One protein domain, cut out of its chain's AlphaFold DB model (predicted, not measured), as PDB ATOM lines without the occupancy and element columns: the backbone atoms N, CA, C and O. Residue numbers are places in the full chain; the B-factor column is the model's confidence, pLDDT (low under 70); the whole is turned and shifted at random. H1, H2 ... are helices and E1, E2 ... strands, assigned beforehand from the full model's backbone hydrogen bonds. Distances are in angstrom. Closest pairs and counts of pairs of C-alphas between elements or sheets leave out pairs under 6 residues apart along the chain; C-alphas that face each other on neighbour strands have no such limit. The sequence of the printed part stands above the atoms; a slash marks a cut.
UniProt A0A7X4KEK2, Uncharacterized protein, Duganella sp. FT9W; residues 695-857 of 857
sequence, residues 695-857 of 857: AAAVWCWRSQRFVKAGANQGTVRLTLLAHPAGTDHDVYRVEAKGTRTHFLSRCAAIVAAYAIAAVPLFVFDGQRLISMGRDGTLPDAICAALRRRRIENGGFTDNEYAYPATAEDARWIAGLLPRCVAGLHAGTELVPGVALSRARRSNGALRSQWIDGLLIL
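Overview. This is residues 695 to 857 of the 857 residues of an uncharacterized protein of Duganella sp. FT9W (UniProt A0A7X4KEK2). Two lobes and a smaller third part make up this domain: H1 covers one face of a strongly twisted five-stranded sheet, H2 and H3 pack on a four-stranded sheet, and H4 packs on the small hairpin E10 and E11. The printed part has 163 residues, with four named helices and eleven named strands in the order E1 E2 E3 E4 E5 H1 E6 E7 H2 E8 E9 H3 H4 E10 E11. The sheets, E2 E1 E3 E4 E5, E6 E7 E9 E8 and E10 E11, are antiparallel, and the class is mixed. The whole is compact, with a radius of gyration of the C-alphas of 16.7 A and spans of 50 by 39 by 27 A.

Along the chain. E1, residues 695 to 700, begins at C-alpha 695 (141.102, 201.703, 176.568). E2 is residues 705 to 707, E3 717 to 722 (16.0 A), E4 731 to 736 (16.3 A) and E5 739 to 743. H1, residues 746 to 757, measures 16.4 A and begins at (143.451, 187.365, 174.319). E6 is 762 to 764, E7 768 to 771, H2 780 to 790 (15.5 A), E8 795 to 797, E9 800 to 804 and H3 807 to 816 (14.4 A). H4 is 832 to 841 (14.3 A), E10 849 to 851, and E11 854 to 856, ending at (119.382, 175.056, 180.169).

Arrangement. In the first sheet N 698 and O 707 of the hairpin E1 and E2 are 2.9 A apart, and N 696 and O 720 of E1 and E3 2.8 A. E3 E4 E5 form a meander, each strand the antiparallel neighbour of the one before; N 719 and O 733 are 2.9 A apart, N 734 and O 741 2.9 A. H1 is on this sheet at a height of 8.1 A, over E3 and E4 and along the strands, making two layers; its closest C-alphas to E4 are those of Ala 749 and Tyr 732, 6.1 A. In the second sheet N 763 and O 770 of E6 and E7 are 2.9 A apart, N 769 and O 803 of E7 and E9 2.8 A, and N 802 and O 795 of E9 and E8 2.9 A. E7, H2, E8 form a split strand-helix-strand unit, two strands of one sheet that are not neighbours, joined through a helix, with E9 between them in the sheet, and its crossover is right-handed. H3 is on this sheet, over E6 and E7, at a height of 10.0 A. H2 and H3 are close but not clearly touching, at a shallow tilt of 18 degrees, opposite ways; the closest C-alphas are those of Leu 786 and Asp 809, 7.4 A. H1 is apart from H2, H3 and H4. N 849 and O 856 of E10 and E11 are 2.9 A apart; the closest C-alphas of H4 and E11 are those of Pro 832 and Leu 855, 5.8 A. In H1, H2, H3 and H4 every O i to N i+4 pair is within hydrogen-bond range.

Size, cuts and confidence. The C-alphas farthest apart are those of Ala 725 and Gly 853, 53.6 A. The printed part has no cut and ends at residue 857, the chain's last. The link from H3 to H4, residues 817 to 831, is long; its residues 821 to 822 pair parallel with residues 762 to 763 of E6. Mean pLDDT of the printed part is 82.3; residues 725 to 726, 773 to 774 and 825 to 857 are under 70.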
ATOM      1  N   ALA A 695     141.749 202.564 177.552       89.56
ATOM      2  CA  ALA A 695     141.102 201.703 176.568       89.56
ATOM      3  C   ALA A 695     141.775 201.886 175.198       89.56
ATOM      4  O   ALA A 695     141.533 202.878 174.514       89.56
ATOM      5  N   ALA A 696     142.615 200.925 174.813       85.94
ATOM      6  CA  ALA A 696     143.353 200.950 173.556       85.94
ATOM      7  C   ALA A 696     142.479 200.520 172.369       85.94
ATOM      8  O   ALA A 696     142.534 201.128 171.301       85.94
ATOM      9  N   ALA A 697     141.642 199.495 172.558       88.69
ATOM     10  CA  ALA A 697     140.726 199.003 171.534       88.69
ATOM     11  C   ALA A 697     139.491 198.323 172.144       88.69
ATOM     12  O   ALA A 697     139.495 197.890 173.297       88.69
ATOM     13  N   VAL A 698     138.423 198.200 171.357       92.19
ATOM     14  CA  VAL A 698     137.184 197.508 171.738       92.19
ATOM     15  C   VAL A 698     136.854 196.450 170.692       92.19
ATOM     16  O   VAL A 698     137.002 196.680 169.491       92.19
ATOM     17  N   TRP A 699     136.403 195.281 171.138       91.88
ATOM     18  CA  TRP A 699     135.952 194.208 170.259       91.88
ATOM     19  C   TRP A 699     134.720 194.635 169.459       91.88
ATOM     20  O   TRP A 699     133.720 195.082 170.022       91.88
ATOM     21  N   CYS A 700     134.779 194.476 168.140       89.38
ATOM     22  CA  CYS A 700     133.652 194.707 167.250       89.38
ATOM     23  C   CYS A 700     133.035 193.367 166.847       89.38
ATOM     24  O   CYS A 700     133.637 192.612 166.084       89.38
ATOM     25  N   TRP A 701     131.807 193.103 167.296       88.44
ATOM     26  CA  TRP A 701     131.113 191.832 167.051       88.44
ATOM     27  C   TRP A 701     130.846 191.560 165.568       88.44
ATOM     28  O   TRP A 701     130.961 190.423 165.122       88.44
ATOM     29  N   ARG A 702     130.563 192.608 164.783       85.88
ATOM     30  CA  ARG A 702     130.329 192.489 163.335       85.88
ATOM     31  C   ARG A 702     131.583 192.073 162.567       85.88
ATOM     32  O   ARG A 702     131.489 191.270 161.650       85.88
ATOM     33  N   SER A 703     132.734 192.664 162.893       81.38
ATOM     34  CA  SER A 703     133.995 192.385 162.191       81.38
ATOM     35  C   SER A 703     134.865 191.336 162.882       81.38
ATOM     36  O   SER A 703     135.922 191.016 162.352       81.38
ATOM     37  N   GLN A 704     134.451 190.861 164.062       84.88
ATOM     38  CA  GLN A 704     135.130 189.845 164.872       84.88
ATOM     39  C   GLN A 704     136.625 190.134 165.074       84.88
ATOM     40  O   GLN A 704     137.479 189.283 164.836       84.88
ATOM     41  N   ARG A 705     136.930 191.378 165.454       84.75
ATOM     42  CA  ARG A 705     138.287 191.864 165.744       84.75
ATOM     43  C   ARG A 705     138.238 193.064 166.684       84.75
ATOM     44  O   ARG A 705     137.206 193.741 166.765       84.75
ATOM     45  N   PHE A 706     139.359 193.379 167.324       85.94
ATOM     46  CA  PHE A 706     139.531 194.636 168.055       85.94
ATOM     47  C   PHE A 706     139.653 195.828 167.096       85.94
ATOM     48  O   PHE A 706     140.298 195.744 166.053       85.94
ATOM     49  N   VAL A 707     139.001 196.944 167.436       84.00
ATOM     50  CA  VAL A 707     139.073 198.210 166.691       84.00
ATOM     51  C   VAL A 707     139.207 199.395 167.651       84.00
ATOM     52  O   VAL A 707     138.621 199.397 168.734       84.00
ATOM     53  N   LYS A 708     139.956 200.429 167.248       82.44
ATOM     54  CA  LYS A 708     140.180 201.645 168.057       82.44
ATOM     55  C   LYS A 708     138.946 202.542 168.168       82.44
ATOM     56  O   LYS A 708     138.732 203.182 169.190       82.44
ATOM     57  N   ALA A 709     138.130 202.596 167.118       79.25
ATOM     58  CA  ALA A 709     136.939 203.435 167.048       79.25
ATOM     59  C   ALA A 709     135.824 202.739 166.258       79.25
ATOM     60  O   ALA A 709     136.088 201.876 165.422       79.25
ATOM     61  N   GLY A 710     134.571 203.121 166.525       77.62
ATOM     62  CA  GLY A 710     133.409 202.609 165.790       77.62
ATOM     63  C   GLY A 710     133.090 201.133 166.045       77.62
ATOM     64  O   GLY A 710     132.458 200.496 165.205       77.62
ATOM     65  N   ALA A 711     133.529 200.571 167.176       80.50
ATOM     66  CA  ALA A 711     133.206 199.195 167.538       80.50
ATOM     67  C   ALA A 711     131.688 199.012 167.664       80.50
ATOM     68  O   ALA A 711     131.022 199.732 168.413       80.50
ATOM     69  N   ASN A 712     131.144 198.018 166.964       79.50
ATOM     70  CA  ASN A 712     129.776 197.580 167.198       79.50
ATOM     71  C   ASN A 712     129.727 196.832 168.538       79.50
ATOM     72  O   ASN A 712     130.339 195.772 168.672       79.50
ATOM     73  N   GLN A 713     129.039 197.418 169.521       74.81
ATOM     74  CA  GLN A 713     128.901 196.846 170.858       74.81
ATOM     75  C   GLN A 713     127.739 195.849 170.887       74.81
ATOM     76  O   GLN A 713     126.637 196.157 170.438       74.81
ATOM     77  N   GLY A 714     128.008 194.655 171.411       74.12
ATOM     78  CA  GLY A 714     127.000 193.639 171.687       74.12
ATOM     79  C   GLY A 714     126.486 193.738 173.123       74.12
ATOM     80  O   GLY A 714     126.750 194.704 173.838       74.12
ATOM     81  N   THR A 715     125.798 192.691 173.578       84.19
ATOM     82  CA  THR A 715     125.350 192.536 174.979       84.19
ATOM     83  C   THR A 715     126.507 192.394 175.974       84.19
ATOM     84  O   THR A 715     126.317 192.576 177.178       84.19
ATOM     85  N   VAL A 716     127.703 192.084 175.469       91.31
ATOM     86  CA  VAL A 716     128.962 191.981 176.205       91.31
ATOM     87  C   VAL A 716     129.977 192.929 175.579       91.31
ATOM     88  O   VAL A 716     130.136 192.978 174.352       91.31
ATOM     89  N   ARG A 717     130.691 193.672 176.427       93.38
ATOM     90  CA  ARG A 717     131.767 194.570 176.008       93.38
ATOM     91  C   ARG A 717     133.115 193.942 176.343       93.38
ATOM     92  O   ARG A 717     133.427 193.744 177.510       93.38
ATOM     93  N   LEU A 718     133.919 193.672 175.319       94.56
ATOM     94  CA  LEU A 718     135.307 193.232 175.454       94.56
ATOM     95  C   LEU A 718     136.233 194.395 175.068       94.56
ATOM     96  O   LEU A 718     136.149 194.913 173.955       94.56
ATOM     97  N   THR A 719     137.076 194.832 176.001       94.25
ATOM     98  CA  THR A 719     137.966 195.995 175.853       94.25
ATOM     99  C   THR A 719     139.413 195.583 176.108       94.25
ATOM    100  O   THR A 719     139.689 194.912 177.097       94.25
ATOM    101  N   LEU A 720     140.329 196.008 175.241       92.44
ATOM    102  CA  LEU A 720     141.769 195.947 175.470       92.44
ATOM    103  C   LEU A 720     142.199 197.199 176.240       92.44
ATOM    104  O   LEU A 720     141.998 198.321 175.769       92.44
ATOM    105  N   LEU A 721     142.767 197.003 177.424       91.75
ATOM    106  CA  LEU A 721     143.318 198.050 178.272       91.75
ATOM    107  C   LEU A 721     144.842 198.019 178.159       91.75
ATOM    108  O   LEU A 721     145.443 196.976 178.398       91.75
ATOM    109  N   ALA A 722     145.459 199.159 177.857       85.81
ATOM    110  CA  ALA A 722     146.910 199.297 177.769       85.81
ATOM    111  C   ALA A 722     147.451 200.220 178.866       85.81
ATOM    112  O   ALA A 722     146.847 201.253 179.184       85.81
ATOM    113  N   HIS A 723     148.602 199.857 179.432       81.56
ATOM    114  CA  HIS A 723     149.283 200.698 180.409       81.56
ATOM    115  C   HIS A 723     149.912 201.908 179.689       81.56
ATOM    116  O   HIS A 723     150.729 201.697 178.788       81.56
ATOM    117  N   PRO A 724     149.617 203.167 180.073       72.00
ATOM    118  CA  PRO A 724     150.074 204.359 179.344       72.00
ATOM    119  C   PRO A 724     151.592 204.419 179.133       72.00
ATOM    120  O   PRO A 724     152.059 204.776 178.056       72.00
ATOM    121  N   ALA A 725     152.357 204.027 180.154       66.75
ATOM    122  CA  ALA A 725     153.820 204.017 180.115       66.75
ATOM    123  C   ALA A 725     154.425 202.726 179.523       66.75
ATOM    124  O   ALA A 725     155.640 202.607 179.443       66.75
ATOM    125  N   GLY A 726     153.610 201.722 179.169       69.00
ATOM    126  CA  GLY A 726     154.091 200.428 178.657       69.00
ATOM    127  C   GLY A 726     154.916 199.582 179.642       69.00
ATOM    128  O   GLY A 726     155.503 198.576 179.249       69.00
ATOM    129  N   THR A 727     154.947 199.967 180.917       70.62
ATOM    130  CA  THR A 727     155.676 199.284 181.997       70.62
ATOM    131  C   THR A 727     154.976 198.025 182.506       70.62
ATOM    132  O   THR A 727     155.516 197.331 183.360       70.62
ATOM    133  N   ASP A 728     153.776 197.727 182.011       79.31
ATOM    134  CA  ASP A 728     152.981 196.584 182.445       79.31
ATOM    135  C   ASP A 728     152.184 195.975 181.281       79.31
ATOM    136  O   ASP A 728     151.965 196.637 180.263       79.31
ATOM    137  N   HIS A 729     151.793 194.705 181.406       85.50
ATOM    138  CA  HIS A 729     151.106 193.964 180.346       85.50
ATOM    139  C   HIS A 729     149.704 194.491 180.079       85.50
ATOM    140  O   HIS A 729     148.971 194.813 181.008       85.50
ATOM    141  N   ASP A 730     149.295 194.465 178.812       87.56
ATOM    142  CA  ASP A 730     147.922 194.783 178.444       87.56
ATOM    143  C   ASP A 730     146.931 193.802 179.090       87.56
ATOM    144  O   ASP A 730     147.193 192.602 179.230       87.56
ATOM    145  N   VAL A 731     145.771 194.330 179.477       92.81
ATOM    146  CA  VAL A 731     144.713 193.589 180.166       92.81
ATOM    147  C   VAL A 731     143.455 193.593 179.312       92.81
ATOM    148  O   VAL A 731     142.948 194.637 178.907       92.81
ATOM    149  N   TYR A 732     142.899 192.413 179.071       94.19
ATOM    150  CA  TYR A 732     141.624 192.253 178.387       94.19
ATOM    151  C   TYR A 732     140.500 192.238 179.419       94.19
ATOM    152  O   TYR A 732     140.450 191.367 180.288       94.19
ATOM    153  N   ARG A 733     139.584 193.202 179.321       95.50
ATOM    154  CA  ARG A 733     138.436 193.336 180.218       95.50
ATOM    155  C   ARG A 733     137.150 192.914 179.525       95.50
ATOM    156  O   ARG A 733     136.772 193.503 178.511       95.50
ATOM    157  N   VAL A 734     136.453 191.950 180.117       94.88
ATOM    158  CA  VAL A 734     135.107 191.526 179.717       94.88
ATOM    159  C   VAL A 734     134.098 192.117 180.698       94.88
ATOM    160  O   VAL A 734     134.194 191.886 181.903       94.88
ATOM    161  N   GLU A 735     133.137 192.885 180.188       93.25
ATOM    162  CA  GLU A 735     132.082 193.528 180.976       93.25
ATOM    163  C   GLU A 735     130.704 193.052 180.509       93.25
ATOM    164  O   GLU A 735     130.347 193.182 179.332       93.25
ATOM    165  N   ALA A 736     129.912 192.521 181.442       89.94
ATOM    166  CA  ALA A 736     128.546 192.074 181.188       89.94
ATOM    167  C   ALA A 736     127.699 192.162 182.462       89.94
ATOM    168  O   ALA A 736     128.117 191.701 183.521       89.94
ATOM    169  N   LYS A 737     126.484 192.721 182.357       83.50
ATOM    170  CA  LYS A 737     125.475 192.749 183.442       83.50
ATOM    171  C   LYS A 737     126.012 193.244 184.804       83.50
ATOM    172  O   LYS A 737     125.605 192.744 185.845       83.50
ATOM    173  N   GLY A 738     126.922 194.221 184.788       81.81
ATOM    174  CA  GLY A 738     127.529 194.807 185.991       81.81
ATOM    175  C   GLY A 738     128.765 194.076 186.530       81.81
ATOM    176  O   GLY A 738     129.431 194.612 187.411       81.81
ATOM    177  N   THR A 739     129.118 192.911 185.984       87.31
ATOM    178  CA  THR A 739     130.335 192.169 186.346       87.31
ATOM    179  C   THR A 739     131.489 192.534 185.415       87.31
ATOM    180  O   THR A 739     131.284 192.753 184.216       87.31
ATOM    181  N   ARG A 740     132.706 192.571 185.970       91.06
ATOM    182  CA  ARG A 740     133.959 192.788 185.241       91.06
ATOM    183  C   ARG A 740     134.927 191.648 185.528       91.06
ATOM    184  O   ARG A 740     135.151 191.326 186.691       91.06
ATOM    185  N   THR A 741     135.519 191.096 184.476       93.06
ATOM    186  CA  THR A 741     136.557 190.064 184.582       93.06
ATOM    187  C   THR A 741     137.752 190.453 183.723       93.06
ATOM    188  O   THR A 741     137.580 190.955 182.608       93.06
ATOM    189  N   HIS A 742     138.956 190.229 184.245       95.12
ATOM    190  CA  HIS A 742     140.215 190.602 183.609       95.12
ATOM    191  C   HIS A 742     141.025 189.367 183.211       95.12
ATOM    192  O   HIS A 742     141.109 188.397 183.966       95.12
ATOM    193  N   PHE A 743     141.660 189.435 182.043       94.88
ATOM    194  CA  PHE A 743     142.488 188.372 181.478       94.88
ATOM    195  C   PHE A 743     143.784 188.954 180.909       94.88
ATOM    196  O   PHE A 743     143.785 190.052 180.356       94.88
ATOM    197  N   LEU A 744     144.879 188.193 180.992       92.69
ATOM    198  CA  LEU A 744     146.116 188.484 180.251       92.69
ATOM    199  C   LEU A 744     146.125 187.814 178.870       92.69
ATOM    200  O   LEU A 744     146.756 188.307 177.938       92.69
ATOM    201  N   SER A 745     145.403 186.701 178.719       92.25
ATOM    202  CA  SER A 745     145.250 186.026 177.433       92.25
ATOM    203  C   SER A 745     144.112 186.625 176.602       92.25
ATOM    204  O   SER A 745     142.961 186.695 177.044       92.25
ATOM    205  N   ARG A 746     144.429 186.969 175.346       90.81
ATOM    206  CA  ARG A 746     143.451 187.365 174.319       90.81
ATOM    207  C   ARG A 746     142.463 186.238 174.015       90.81
ATOM    208  O   ARG A 746     141.266 186.495 173.924       90.81
ATOM    209  N   CYS A 747     142.958 185.004 173.887       92.50
ATOM    210  CA  CYS A 747     142.139 183.821 173.613       92.50
ATOM    211  C   CYS A 747     141.119 183.611 174.738       92.50
ATOM    212  O   CYS A 747     139.914 183.557 174.479       92.50
ATOM    213  N   ALA A 748     141.581 183.610 175.993       94.25
ATOM    214  CA  ALA A 748     140.706 183.431 177.146       94.25
ATOM    215  C   ALA A 748     139.614 184.512 177.217       94.25
ATOM    216  O   ALA A 748     138.438 184.202 177.410       94.25
ATOM    217  N   ALA A 749     139.976 185.777 176.981       94.62
ATOM    218  CA  ALA A 749     139.028 186.887 176.997       94.62
ATOM    219  C   ALA A 749     137.962 186.795 175.892       94.62
ATOM    220  O   ALA A 749     136.784 187.048 176.154       94.62
ATOM    221  N   ILE A 750     138.354 186.425 174.666       93.56
ATOM    222  CA  ILE A 750     137.424 186.239 173.541       93.56
ATOM    223  C   ILE A 750     136.465 185.085 173.843       93.56
ATOM    224  O   ILE A 750     135.252 185.259 173.736       93.56
ATOM    225  N   VAL A 751     136.983 183.938 174.289       94.19
ATOM    226  CA  VAL A 751     136.160 182.772 174.641       94.19
ATOM    227  C   VAL A 751     135.162 183.113 175.753       94.19
ATOM    228  O   VAL A 751     133.976 182.802 175.622       94.19
ATOM    229  N   ALA A 752     135.599 183.817 176.806       94.00
ATOM    230  CA  ALA A 752     134.713 184.298 177.866       94.00
ATOM    231  C   ALA A 752     133.612 185.217 177.317       94.00
ATOM    232  O   ALA A 752     132.433 185.029 177.626       94.00
ATOM    233  N   ALA A 753     133.978 186.199 176.487       93.50
ATOM    234  CA  ALA A 753     133.029 187.155 175.933       93.50
ATOM    235  C   ALA A 753     131.946 186.469 175.084       93.50
ATOM    236  O   ALA A 753     130.764 186.773 175.251       93.50
ATOM    237  N   TYR A 754     132.327 185.523 174.221       92.94
ATOM    238  CA  TYR A 754     131.398 184.776 173.363       92.94
ATOM    239  C   TYR A 754     130.465 183.860 174.165       92.94
ATOM    240  O   TYR A 754     129.254 183.868 173.932       92.94
ATOM    241  N   ALA A 755     130.988 183.158 175.175       91.12
ATOM    242  CA  ALA A 755     130.180 182.303 176.048       91.12
ATOM    243  C   ALA A 755     129.114 183.103 176.822       91.12
ATOM    244  O   ALA A 755     127.944 182.700 176.920       91.12
ATOM    245  N   ILE A 756     129.495 184.274 177.345       90.69
ATOM    246  CA  ILE A 756     128.584 185.168 178.077       90.69
ATOM    247  C   ILE A 756     127.553 185.790 177.126       90.69
ATOM    248  O   ILE A 756     126.377 185.886 177.487       90.69
ATOM    249  N   ALA A 757     127.969 186.175 175.914       90.06
ATOM    250  CA  ALA A 757     127.092 186.744 174.890       90.06
ATOM    251  C   ALA A 757     126.148 185.713 174.247       90.06
ATOM    252  O   ALA A 757     125.218 186.118 173.554       90.06
ATOM    253  N   ALA A 758     126.369 184.413 174.488       88.88
ATOM    254  CA  ALA A 758     125.663 183.305 173.845       88.88
ATOM    255  C   ALA A 758     125.794 183.320 172.310       88.88
ATOM    256  O   ALA A 758     124.844 183.018 171.590       88.88
ATOM    257  N   VAL A 759     126.978 183.691 171.817       89.25
ATOM    258  CA  VAL A 759     127.306 183.702 170.388       89.25
ATOM    259  C   VAL A 759     128.254 182.534 170.105       89.25
ATOM    260  O   VAL A 759     129.289 182.441 170.770       89.25
ATOM    261  N   PRO A 760     127.956 181.659 169.127       90.50
ATOM    262  CA  PRO A 760     128.869 180.591 168.746       90.50
ATOM    263  C   PRO A 760     130.219 181.134 168.266       90.50
ATOM    264  O   PRO A 760     130.280 182.087 167.488       90.50
ATOM    265  N   LEU A 761     131.298 180.507 168.730       92.19
ATOM    266  CA  LEU A 761     132.667 180.741 168.264       92.19
ATOM    267  C   LEU A 761     133.141 179.612 167.338       92.19
ATOM    268  O   LEU A 761     134.003 179.831 166.491       92.19
ATOM    269  N   PHE A 762     132.549 178.425 167.482       93.81
ATOM    270  CA  PHE A 762     132.852 177.230 166.709       93.81
ATOM    271  C   PHE A 762     131.580 176.633 166.116       93.81
ATOM    272  O   PHE A 762     130.513 176.681 166.734       93.81
ATOM    273  N   VAL A 763     131.712 175.994 164.958       93.62
ATOM    274  CA  VAL A 763     130.679 175.140 164.369       93.62
ATOM    275  C   VAL A 763     131.214 173.722 164.233       93.62
ATOM    276  O   VAL A 763     132.335 173.511 163.777       93.62
ATOM    277  N   PHE A 764     130.423 172.748 164.673       93.94
ATOM    278  CA  PHE A 764     130.698 171.339 164.448       93.94
ATOM    279  C   PHE A 764     130.037 170.889 163.144       93.94
ATOM    280  O   PHE A 764     128.821 171.020 163.002       93.94
ATOM    281  N   ASP A 765     130.823 170.356 162.210       89.88
ATOM    282  CA  ASP A 765     130.349 169.910 160.888       89.88
ATOM    283  C   ASP A 765     130.094 168.391 160.797       89.88
ATOM    284  O   ASP A 765     129.706 167.879 159.748       89.88
ATOM    285  N   GLY A 766     130.308 167.662 161.898       86.25
ATOM    286  CA  GLY A 766     130.213 166.203 161.966       86.25
ATOM    287  C   GLY A 766     131.555 165.493 162.158       86.25
ATOM    288  O   GLY A 766     131.567 164.381 162.688       86.25
ATOM    289  N   GLN A 767     132.674 166.121 161.782       87.75
ATOM    290  CA  GLN A 767     134.027 165.546 161.886       87.75
ATOM    291  C   GLN A 767     135.067 166.524 162.449       87.75
ATOM    292  O   GLN A 767     136.171 166.125 162.832       87.75
ATOM    293  N   ARG A 768     134.755 167.821 162.455       92.00
ATOM    294  CA  ARG A 768     135.670 168.889 162.844       92.00
ATOM    295  C   ARG A 768     134.918 169.995 163.566       92.00
ATOM    296  O   ARG A 768     133.735 170.241 163.334       92.00
ATOM    297  N   LEU A 769     135.628 170.673 164.460       93.19
ATOM    298  CA  LEU A 769     135.225 171.957 165.017       93.19
ATOM    299  C   LEU A 769     135.917 173.061 164.227       93.19
ATOM    300  O   LEU A 769     137.128 173.241 164.339       93.19
ATOM    301  N   ILE A 770     135.142 173.796 163.442       91.69
ATOM    302  CA  ILE A 770     135.617 174.908 162.624       91.69
ATOM    303  C   ILE A 770     135.470 176.200 163.422       91.69
ATOM    304  O   ILE A 770     134.403 176.478 163.978       91.69
ATOM    305  N   SER A 771     136.530 177.004 163.478       90.69
ATOM    306  CA  SER A 771     136.454 178.340 164.061       90.69
ATOM    307  C   SER A 771     135.693 179.295 163.145       90.69
ATOM    308  O   SER A 771     136.021 179.454 161.972       90.69
ATOM    309  N   MET A 772     134.686 179.966 163.701       83.56
ATOM    310  CA  MET A 772     133.869 180.948 162.985       83.56
ATOM    311  C   MET A 772     134.419 182.377 163.084       83.56
ATOM    312  O   MET A 772     133.925 183.268 162.392       83.56
ATOM    313  N   GLY A 773     135.381 182.619 163.978       69.44
ATOM    314  CA  GLY A 773     135.941 183.939 164.265       69.44
ATOM    315  C   GLY A 773     137.395 184.055 163.828       69.44
ATOM    316  O   GLY A 773     138.172 183.135 164.058       69.44
ATOM    317  N   ARG A 774     137.802 185.210 163.278       69.12
ATOM    318  CA  ARG A 774     139.209 185.442 162.882       69.12
ATOM    319  C   ARG A 774     140.210 185.232 164.025       69.12
ATOM    320  O   ARG A 774     141.265 184.661 163.783       69.12
ATOM    321  N   ASP A 775     139.838 185.631 165.242       74.44
ATOM    322  CA  ASP A 775     140.642 185.443 166.462       74.44
ATOM    323  C   ASP A 775     140.036 184.387 167.415       74.44
ATOM    324  O   ASP A 775     140.392 184.320 168.592       74.44
ATOM    325  N   GLY A 776     139.064 183.596 166.942       76.94
ATOM    326  CA  GLY A 776     138.413 182.557 167.737       76.94
ATOM    327  C   GLY A 776     139.235 181.277 167.741       76.94
ATOM    328  O   GLY A 776     139.448 180.683 166.689       76.94
ATOM    329  N   THR A 777     139.709 180.830 168.899       89.19
ATOM    330  CA  THR A 777     140.558 179.633 168.995       89.19
ATOM    331  C   THR A 777     140.291 178.874 170.282       89.19
ATOM    332  O   THR A 777     139.814 179.464 171.253       89.19
ATOM    333  N   LEU A 778     140.603 177.576 170.319       93.69
ATOM    334  CA  LEU A 778     140.494 176.817 171.563       93.69
ATOM    335  C   LEU A 778     141.566 177.275 172.576       93.69
ATOM    336  O   LEU A 778     142.710 177.537 172.176       93.69
ATOM    337  N   PRO A 779     141.220 177.351 173.877       94.38
ATOM    338  CA  PRO A 779     142.195 177.516 174.953       94.38
ATOM    339  C   PRO A 779     143.249 176.404 174.938       94.38
ATOM    340  O   PRO A 779     142.925 175.245 174.663       94.38
ATOM    341  N   ASP A 780     144.488 176.762 175.271       92.12
ATOM    342  CA  ASP A 780     145.668 175.882 175.301       92.12
ATOM    343  C   ASP A 780     145.424 174.464 175.859       92.12
ATOM    344  O   ASP A 780     145.662 173.479 175.155       92.12
ATOM    345  N   ALA A 781     144.896 174.326 177.079       91.75
ATOM    346  CA  ALA A 781     144.700 173.024 177.721       91.75
ATOM    347  C   ALA A 781     143.604 172.186 177.044       91.75
ATOM    348  O   ALA A 781     143.721 170.962 176.955       91.75
ATOM    349  N   ILE A 782     142.547 172.832 176.536       93.19
ATOM    350  CA  ILE A 782     141.478 172.151 175.790       93.19
ATOM    351  C   ILE A 782     142.033 171.640 174.458       93.19
ATOM    352  O   ILE A 782     141.781 170.491 174.092       93.19
ATOM    353  N   CYS A 783     142.827 172.458 173.765       92.88
ATOM    354  CA  CYS A 783     143.474 172.076 172.516       92.88
ATOM    355  C   CYS A 783     144.449 170.904 172.711       92.88
ATOM    356  O   CYS A 783     144.368 169.914 171.986       92.88
ATOM    357  N   ALA A 784     145.319 170.964 173.726       91.56
ATOM    358  CA  ALA A 784     146.258 169.885 174.033       91.56
ATOM    359  C   ALA A 784     145.539 168.565 174.364       91.56
ATOM    360  O   ALA A 784     145.932 167.500 173.884       91.56
ATOM    361  N   ALA A 785     144.450 168.620 175.135       90.56
ATOM    362  CA  ALA A 785     143.643 167.439 175.429       90.56
ATOM    363  C   ALA A 785     142.930 166.889 174.185       90.56
ATOM    364  O   ALA A 785     142.920 165.674 173.986       90.56
ATOM    365  N   LEU A 786     142.383 167.749 173.318       91.62
ATOM    366  CA  LEU A 786     141.770 167.321 172.058       91.62
ATOM    367  C   LEU A 786     142.795 166.649 171.132       91.62
ATOM    368  O   LEU A 786     142.530 165.563 170.615       91.62
ATOM    369  N   ARG A 787     143.993 167.236 171.009       90.69
ATOM    370  CA  ARG A 787     145.124 166.661 170.270       90.69
ATOM    371  C   ARG A 787     145.468 165.263 170.759       90.69
ATOM    372  O   ARG A 787     145.626 164.359 169.948       90.69
ATOM    373  N   ARG A 788     145.562 165.060 172.075       89.81
ATOM    374  CA  ARG A 788     145.850 163.740 172.660       89.81
ATOM    375  C   ARG A 788     144.712 162.752 172.399       89.81
ATOM    376  O   ARG A 788     144.983 161.630 171.986       89.81
ATOM    377  N   ARG A 789     143.446 163.171 172.568       88.94
ATOM    378  CA  ARG A 789     142.231 162.366 172.287       88.94
ATOM    379  C   ARG A 789     142.182 161.848 170.851       88.94
ATOM    380  O   ARG A 789     141.730 160.724 170.631       88.94
ATOM    381  N   ARG A 790     142.633 162.664 169.898       89.06
ATOM    382  CA  ARG A 790     142.557 162.372 168.459       89.06
ATOM    383  C   ARG A 790     143.869 161.897 167.839       89.06
ATOM    384  O   ARG A 790     143.826 161.312 166.767       89.06
ATOM    385  N   ILE A 791     145.000 162.107 168.515       90.69
ATOM    386  CA  ILE A 791     146.359 161.905 167.980       90.69
ATOM    387  C   ILE A 791     146.508 162.666 166.649       90.69
ATOM    388  O   ILE A 791     147.100 162.206 165.678       90.69
ATOM    389  N   GLU A 792     145.921 163.860 166.607       90.56
ATOM    390  CA  GLU A 792     145.862 164.712 165.426       90.56
ATOM    391  C   GLU A 792     145.783 166.174 165.872       90.56
ATOM    392  O   GLU A 792     145.112 166.500 166.853       90.56
ATOM    393  N   ASN A 793     146.494 167.053 165.172       92.81
ATOM    394  CA  ASN A 793     146.512 168.481 165.467       92.81
ATOM    395  C   ASN A 793     145.436 169.243 164.693       92.81
ATOM    396  O   ASN A 793     145.045 168.857 163.590       92.81
ATOM    397  N   GLY A 794     144.992 170.351 165.288       92.75
ATOM    398  CA  GLY A 794     144.276 171.394 164.564       92.75
ATOM    399  C   GLY A 794     145.216 172.180 163.655       92.75
ATOM    400  O   GLY A 794     146.431 172.219 163.866       92.75
ATOM    401  N   GLY A 795     144.640 172.821 162.649       93.50
ATOM    402  CA  GLY A 795     145.398 173.537 161.638       93.50
ATOM    403  C   GLY A 795     144.504 174.361 160.731       93.50
ATOM    404  O   GLY A 795     143.307 174.505 160.984       93.50
ATOM    405  N   PHE A 796     145.084 174.898 159.663       92.06
ATOM    406  CA  PHE A 796     144.340 175.694 158.696       92.06
ATOM    407  C   PHE A 796     144.715 175.395 157.249       92.06
ATOM    408  O   PHE A 796     145.813 174.927 156.942       92.06
ATOM    409  N   THR A 797     143.757 175.711 156.386       85.56
ATOM    410  CA  THR A 797     143.931 175.866 154.945       85.56
ATOM    411  C   THR A 797     143.121 177.096 154.534       85.56
ATOM    412  O   THR A 797     141.980 177.280 154.970       85.56
ATOM    413  N   ASP A 798     143.713 177.962 153.726       81.00
ATOM    414  CA  ASP A 798     143.159 179.228 153.263       81.00
ATOM    415  C   ASP A 798     142.726 180.147 154.415       81.00
ATOM    416  O   ASP A 798     143.546 180.780 155.079       81.00
ATOM    417  N   ASN A 799     141.418 180.264 154.655       77.38
ATOM    418  CA  ASN A 799     140.842 181.147 155.667       77.38
ATOM    419  C   ASN A 799     140.202 180.414 156.845       77.38
ATOM    420  O   ASN A 799     139.750 181.078 157.781       77.38
ATOM    421  N   GLU A 800     140.188 179.085 156.823       85.75
ATOM    422  CA  GLU A 800     139.482 178.269 157.799       85.75
ATOM    423  C   GLU A 800     140.465 177.585 158.750       85.75
ATOM    424  O   GLU A 800     141.408 176.930 158.313       85.75
ATOM    425  N   TYR A 801     140.241 177.739 160.058       91.12
ATOM    426  CA  TYR A 801     140.971 177.001 161.088       91.12
ATOM    427  C   TYR A 801     140.055 175.935 161.681       91.12
ATOM    428  O   TYR A 801     138.951 176.257 162.132       91.12
ATOM    429  N   ALA A 802     140.514 174.688 161.716       92.50
ATOM    430  CA  ALA A 802     139.708 173.553 162.137       92.50
ATOM    431  C   ALA A 802     140.457 172.646 163.116       92.50
ATOM    432  O   ALA A 802     141.668 172.441 163.022       92.50
ATOM    433  N   TYR A 803     139.697 172.064 164.038       94.25
ATOM    434  CA  TYR A 803     140.165 171.084 165.006       94.25
ATOM    435  C   TYR A 803     139.501 169.726 164.734       94.25
ATOM    436  O   TYR A 803     138.268 169.674 164.678       94.25
ATOM    437  N   PRO A 804     140.261 168.625 164.603       92.12
ATOM    438  CA  PRO A 804     139.694 167.280 164.532       92.12
ATOM    439  C   PRO A 804     138.830 166.997 165.761       92.12
ATOM    440  O   PRO A 804     139.291 167.152 166.894       92.12
ATOM    441  N   ALA A 805     137.575 166.594 165.563       92.44
ATOM    442  CA  ALA A 805     136.659 166.350 166.670       92.44
ATOM    443  C   ALA A 805     135.557 165.362 166.281       92.44
ATOM    444  O   ALA A 805     134.975 165.424 165.209       92.44
ATOM    445  N   THR A 806     135.193 164.476 167.197       91.31
ATOM    446  CA  THR A 806     133.959 163.691 167.083       91.31
ATOM    447  C   THR A 806     132.793 164.430 167.727       91.31
ATOM    448  O   THR A 806     132.977 165.393 168.477       91.31
ATOM    449  N   ALA A 807     131.577 163.918 167.533       89.69
ATOM    450  CA  ALA A 807     130.399 164.427 168.231       89.69
ATOM    451  C   ALA A 807     130.534 164.360 169.767       89.69
ATOM    452  O   ALA A 807     129.937 165.177 170.467       89.69
ATOM    453  N   GLU A 808     131.298 163.402 170.306       89.75
ATOM    454  CA  GLU A 808     131.575 163.322 171.743       89.75
ATOM    455  C   GLU A 808     132.499 164.454 172.199       89.75
ATOM    456  O   GLU A 808     132.196 165.116 173.190       89.75
ATOM    457  N   ASP A 809     133.577 164.738 171.461       91.50
ATOM    458  CA  ASP A 809     134.479 165.835 171.838       91.50
ATOM    459  C   ASP A 809     133.802 167.186 171.679       91.50
ATOM    460  O   ASP A 809     133.965 168.049 172.533       91.50
ATOM    461  N   ALA A 810     133.002 167.365 170.625       92.00
ATOM    462  CA  ALA A 810     132.227 168.581 170.437       92.00
ATOM    463  C   ALA A 810     131.239 168.799 171.597       92.00
ATOM    464  O   ALA A 810     131.124 169.917 172.096       92.00
ATOM    465  N   ARG A 811     130.591 167.736 172.105       90.12
ATOM    466  CA  ARG A 811     129.753 167.793 173.320       90.12
ATOM    467  C   ARG A 811     130.560 168.089 174.585       90.12
ATOM    468  O   ARG A 811     130.109 168.867 175.426       90.12
ATOM    469  N   TRP A 812     131.739 167.489 174.731       90.19
ATOM    470  CA  TRP A 812     132.651 167.755 175.845       90.19
ATOM    471  C   TRP A 812     133.100 169.224 175.857       90.19
ATOM    472  O   TRP A 812     132.923 169.910 176.864       90.19
ATOM    473  N   ILE A 813     133.555 169.741 174.715       92.75
ATOM    474  CA  ILE A 813     133.970 171.137 174.536       92.75
ATOM    475  C   ILE A 813     132.792 172.086 174.746       92.75
ATOM    476  O   ILE A 813     132.947 173.071 175.458       92.75
ATOM    477  N   ALA A 814     131.600 171.778 174.229       91.19
ATOM    478  CA  ALA A 814     130.393 172.564 174.495       91.19
ATOM    479  C   ALA A 814     130.018 172.593 175.989       91.19
ATOM    480  O   ALA A 814     129.413 173.552 176.460       91.19
ATOM    481  N   GLY A 815     130.385 171.558 176.753       88.25
ATOM    482  CA  GLY A 815     130.235 171.536 178.206       88.25
ATOM    483  C   GLY A 815     131.210 172.458 178.944       88.25
ATOM    484  O   GLY A 815     130.829 173.037 179.961       88.25
ATOM    485  N   LEU A 816     132.437 172.603 178.437       90.56
ATOM    486  CA  LEU A 816     133.463 173.500 178.985       90.56
ATOM    487  C   LEU A 816     133.267 174.955 178.536       90.56
ATOM    488  O   LEU A 816     133.491 175.883 179.315       90.56
ATOM    489  N   LEU A 817     132.830 175.142 177.290       92.19
ATOM    490  CA  LEU A 817     132.609 176.412 176.600       92.19
ATOM    491  C   LEU A 817     131.118 176.537 176.225       92.19
ATOM    492  O   LEU A 817     130.745 176.393 175.055       92.19
ATOM    493  N   PRO A 818     130.238 176.760 177.215       86.56
ATOM    494  CA  PRO A 818     128.795 176.756 177.005       86.56
ATOM    495  C   PRO A 818     128.382 177.790 175.963       86.56
ATOM    496  O   PRO A 818     128.785 178.952 176.021       86.56
ATOM    497  N   ARG A 819     127.541 177.348 175.019       87.25
ATOM    498  CA  ARG A 819     126.977 178.152 173.917       87.25
ATOM    499  C   ARG A 819     128.004 178.701 172.916       87.25
ATOM    500  O   ARG A 819     127.628 179.456 172.026       87.25
ATOM    501  N   CYS A 820     129.266 178.274 173.002       91.06
ATOM    502  CA  CYS A 820     130.288 178.601 172.008       91.06
ATOM    503  C   CYS A 820     130.323 177.625 170.824       91.06
ATOM    504  O   CYS A 820     131.013 177.914 169.852       91.06
ATOM    505  N   VAL A 821     129.622 176.487 170.883       92.38
ATOM    506  CA  VAL A 821     129.631 175.455 169.834       92.38
ATOM    507  C   VAL A 821     128.244 175.336 169.200       92.38
ATOM    508  O   VAL A 821     127.278 174.995 169.882       92.38
ATOM    509  N   ALA A 822     128.153 175.602 167.898       90.88
ATOM    510  CA  ALA A 822     126.971 175.370 167.065       90.88
ATOM    511  C   ALA A 822     127.068 174.034 166.300       90.88
ATOM    512  O   ALA A 822     128.121 173.402 166.269       90.88
ATOM    513  N   GLY A 823     125.972 173.602 165.665       82.81
ATOM    514  CA  GLY A 823     125.952 172.410 164.796       82.81
ATOM    515  C   GLY A 823     125.782 171.069 165.520       82.81
ATOM    516  O   GLY A 823     125.659 170.029 164.880       82.81
ATOM    517  N   LEU A 824     125.707 171.065 166.853       81.44
ATOM    518  CA  LEU A 824     125.331 169.877 167.618       81.44
ATOM    519  C   LEU A 824     123.819 169.643 167.498       81.44
ATOM    520  O   LEU A 824     123.024 170.459 167.966       81.44
ATOM    521  N   HIS A 825     123.406 168.527 166.892       63.47
ATOM    522  CA  HIS A 825     122.004 168.106 166.927       63.47
ATOM    523  C   HIS A 825     121.556 167.916 168.384       63.47
ATOM    524  O   HIS A 825     122.284 167.324 169.186       63.47
ATOM    525  N   ALA A 826     120.367 168.426 168.726       47.78
ATOM    526  CA  ALA A 826     119.758 168.289 170.048       47.78
ATOM    527  C   ALA A 826     119.501 166.804 170.346       47.78
ATOM    528  O   ALA A 826     118.479 166.241 169.971       47.78
ATOM    529  N   GLY A 827     120.486 166.145 170.946       44.44
ATOM    530  CA  GLY A 827     120.520 164.693 171.066       44.44
ATOM    531  C   GLY A 827     121.193 164.238 172.347       44.44
ATOM    532  O   GLY A 827     122.041 163.356 172.301       44.44
ATOM    533  N   THR A 828     120.905 164.908 173.464       42.44
ATOM    534  CA  THR A 828     120.800 164.367 174.836       42.44
ATOM    535  C   THR A 828     120.572 165.546 175.776       42.44
ATOM    536  O   THR A 828     121.430 166.415 175.926       42.44
ATOM    537  N   GLU A 829     119.386 165.603 176.377       50.12
ATOM    538  CA  GLU A 829     119.043 166.575 177.411       50.12
ATOM    539  C   GLU A 829     120.080 166.524 178.543       50.12
ATOM    540  O   GLU A 829     120.411 165.456 179.067       50.12
ATOM    541  N   LEU A 830     120.619 167.681 178.935       53.34
ATOM    542  CA  LEU A 830     121.398 167.786 180.165       53.34
ATOM    543  C   LEU A 830     120.451 167.489 181.330       53.34
ATOM    544  O   LEU A 830     119.539 168.267 181.596       53.34
ATOM    545  N   VAL A 831     120.678 166.383 182.046       59.22
ATOM    546  CA  VAL A 831     119.924 166.072 183.267       59.22
ATOM    547  C   VAL A 831     119.972 167.305 184.188       59.22
ATOM    548  O   VAL A 831     121.075 167.805 184.440       59.22
ATOM    549  N   PRO A 832     118.839 167.804 184.724       57.19
ATOM    550  CA  PRO A 832     118.791 169.058 185.488       57.19
ATOM    551  C   PRO A 832     119.828 169.155 186.619       57.19
ATOM    552  O   PRO A 832     120.379 170.225 186.881       57.19
ATOM    553  N   GLY A 833     120.171 168.026 187.251       59.47
ATOM    554  CA  GLY A 833     121.228 167.949 188.264       59.47
ATOM    555  C   GLY A 833     122.635 168.272 187.736       59.47
ATOM    556  O   GLY A 833     123.415 168.928 188.428       59.47
ATOM    557  N   VAL A 834     122.956 167.881 186.500       62.28
ATOM    558  CA  VAL A 834     124.236 168.196 185.841       62.28
ATOM    559  C   VAL A 834     124.286 169.675 185.463       62.28
ATOM    560  O   VAL A 834     125.309 170.323 185.693       62.28
ATOM    561  N   ALA A 835     123.177 170.234 184.965       61.38
ATOM    562  CA  ALA A 835     123.069 171.661 184.668       61.38
ATOM    563  C   ALA A 835     123.254 172.524 185.935       61.38
ATOM    564  O   ALA A 835     124.079 173.439 185.952       61.38
ATOM    565  N   LEU A 836     122.585 172.175 187.041       64.94
ATOM    566  CA  LEU A 836     122.739 172.856 188.335       64.94
ATOM    567  C   LEU A 836     124.155 172.727 188.913       64.94
ATOM    568  O   LEU A 836     124.705 173.701 189.428       64.94
ATOM    569  N   SER A 837     124.757 171.538 188.825       66.12
ATOM    570  CA  SER A 837     126.129 171.297 189.289       66.12
ATOM    571  C   SER A 837     127.140 172.153 188.518       66.12
ATOM    572  O   SER A 837     127.989 172.812 189.120       66.12
ATOM    573  N   ARG A 838     126.999 172.226 187.190       67.62
ATOM    574  CA  ARG A 838     127.838 173.057 186.315       67.62
ATOM    575  C   ARG A 838     127.658 174.555 186.574       67.62
ATOM    576  O   ARG A 838     128.663 175.253 186.687       67.62
ATOM    577  N   ALA A 839     126.424 175.040 186.754       64.81
ATOM    578  CA  ALA A 839     126.171 176.430 187.153       64.81
ATOM    579  C   ALA A 839     126.886 176.780 188.468       64.81
ATOM    580  O   ALA A 839     127.585 177.789 188.541       64.81
ATOM    581  N   ARG A 840     126.772 175.922 189.491       66.19
ATOM    582  CA  ARG A 840     127.412 176.138 190.801       66.19
ATOM    583  C   ARG A 840     128.937 176.165 190.715       66.19
ATOM    584  O   ARG A 840     129.553 177.040 191.311       66.19
ATOM    585  N   ARG A 841     129.538 175.245 189.955       62.19
ATOM    586  CA  ARG A 841     131.001 175.163 189.781       62.19
ATOM    587  C   ARG A 841     131.583 176.300 188.940       62.19
ATOM    588  O   ARG A 841     132.774 176.553 189.032       62.19
ATOM    589  N   SER A 842     130.758 177.004 188.165       60.41
ATOM    590  CA  SER A 842     131.187 178.157 187.359       60.41
ATOM    591  C   SER A 842     131.429 179.446 188.165       60.41
ATOM    592  O   SER A 842     131.626 180.502 187.570       60.41
ATOM    593  N   ASN A 843     131.344 179.403 189.505       61.06
ATOM    594  CA  ASN A 843     131.456 180.571 190.392       61.06
ATOM    595  C   ASN A 843     130.546 181.749 189.982       61.06
ATOM    596  O   ASN A 843     130.906 182.916 190.110       61.06
ATOM    597  N   GLY A 844     129.346 181.440 189.477       58.38
ATOM    598  CA  GLY A 844     128.345 182.432 189.074       58.38
ATOM    599  C   GLY A 844     128.482 182.966 187.643       58.38
ATOM    600  O   GLY A 844     127.662 183.798 187.248       58.38
ATOM    601  N   ALA A 845     129.450 182.482 186.853       55.69
ATOM    602  CA  ALA A 845     129.599 182.851 185.442       55.69
ATOM    603  C   ALA A 845     128.444 182.332 184.563       55.69
ATOM    604  O   ALA A 845     128.084 182.965 183.569       55.69
ATOM    605  N   LEU A 846     127.827 181.210 184.949       59.81
ATOM    606  CA  LEU A 846     126.661 180.629 184.288       59.81
ATOM    607  C   LEU A 846     125.432 180.707 185.190       59.81
ATOM    608  O   LEU A 846     125.497 180.422 186.388       59.81
ATOM    609  N   ARG A 847     124.285 181.053 184.601       61.44
ATOM    610  CA  ARG A 847     122.981 181.007 185.273       61.44
ATOM    611  C   ARG A 847     122.062 180.082 184.504       61.44
ATOM    612  O   ARG A 847     121.789 180.335 183.338       61.44
ATOM    613  N   SER A 848     121.542 179.076 185.193       64.06
ATOM    614  CA  SER A 848     120.542 178.182 184.630       64.06
ATOM    615  C   SER A 848     119.233 178.928 184.356       64.06
ATOM    616  O   SER A 848     118.768 179.685 185.214       64.06
ATOM    617  N   GLN A 849     118.632 178.694 183.195       63.62
ATOM    618  CA  GLN A 849     117.330 179.232 182.808       63.62
ATOM    619  C   GLN A 849     116.380 178.087 182.474       63.62
ATOM    620  O   GLN A 849     116.798 177.071 181.927       63.62
ATOM    621  N   TRP A 850     115.104 178.256 182.809       62.75
ATOM    622  CA  TRP A 850     114.049 177.370 182.333       62.75
ATOM    623  C   TRP A 850     113.502 177.930 181.024       62.75
ATOM    624  O   TRP A 850     112.976 179.042 181.015       62.75
ATOM    625  N   ILE A 851     113.635 177.172 179.937       58.03
ATOM    626  CA  ILE A 851     113.042 177.488 178.633       58.03
ATOM    627  C   ILE A 851     112.289 176.243 178.167       58.03
ATOM    628  O   ILE A 851     112.836 175.147 178.226       58.03
ATOM    629  N   ASP A 852     111.022 176.405 177.783       54.00
ATOM    630  CA  ASP A 852     110.155 175.336 177.261       54.00
ATOM    631  C   ASP A 852     110.108 174.061 178.123       54.00
ATOM    632  O   ASP A 852     110.097 172.940 177.625       54.00
ATOM    633  N   GLY A 853     110.089 174.224 179.451       55.84
ATOM    634  CA  GLY A 853     110.043 173.094 180.385       55.84
ATOM    635  C   GLY A 853     111.369 172.341 180.535       55.84
ATOM    636  O   GLY A 853     111.374 171.249 181.095       55.84
ATOM    637  N   LEU A 854     112.485 172.924 180.086       54.28
ATOM    638  CA  LEU A 854     113.832 172.364 180.198       54.28
ATOM    639  C   LEU A 854     114.780 173.329 180.921       54.28
ATOM    640  O   LEU A 854     114.752 174.541 180.700       54.28
ATOM    641  N   LEU A 855     115.644 172.783 181.783       58.00
ATOM    642  CA  LEU A 855     116.683 173.547 182.470       58.00
ATOM    643  C   LEU A 855     117.948 173.614 181.603       58.00
ATOM    644  O   LEU A 855     118.679 172.630 181.484       58.00
ATOM    645  N   ILE A 856     118.223 174.785 181.034       62.19
ATOM    646  CA  ILE A 856     119.382 175.056 180.169       62.19
ATOM    647  C   ILE A 856     120.413 175.966 180.863       62.19
ATOM    648  O   ILE A 856     120.084 176.646 181.838       62.19
ATOM    649  N   LEU A 857     121.665 175.971 180.382       58.47
ATOM    650  CA  LEU A 857     122.802 176.759 180.906       58.47
ATOM    651  C   LEU A 857     123.202 177.933 180.004       58.47
ATOM    652  O   LEU A 857     123.226 177.753 178.766       58.47
TER     653      LEU A 857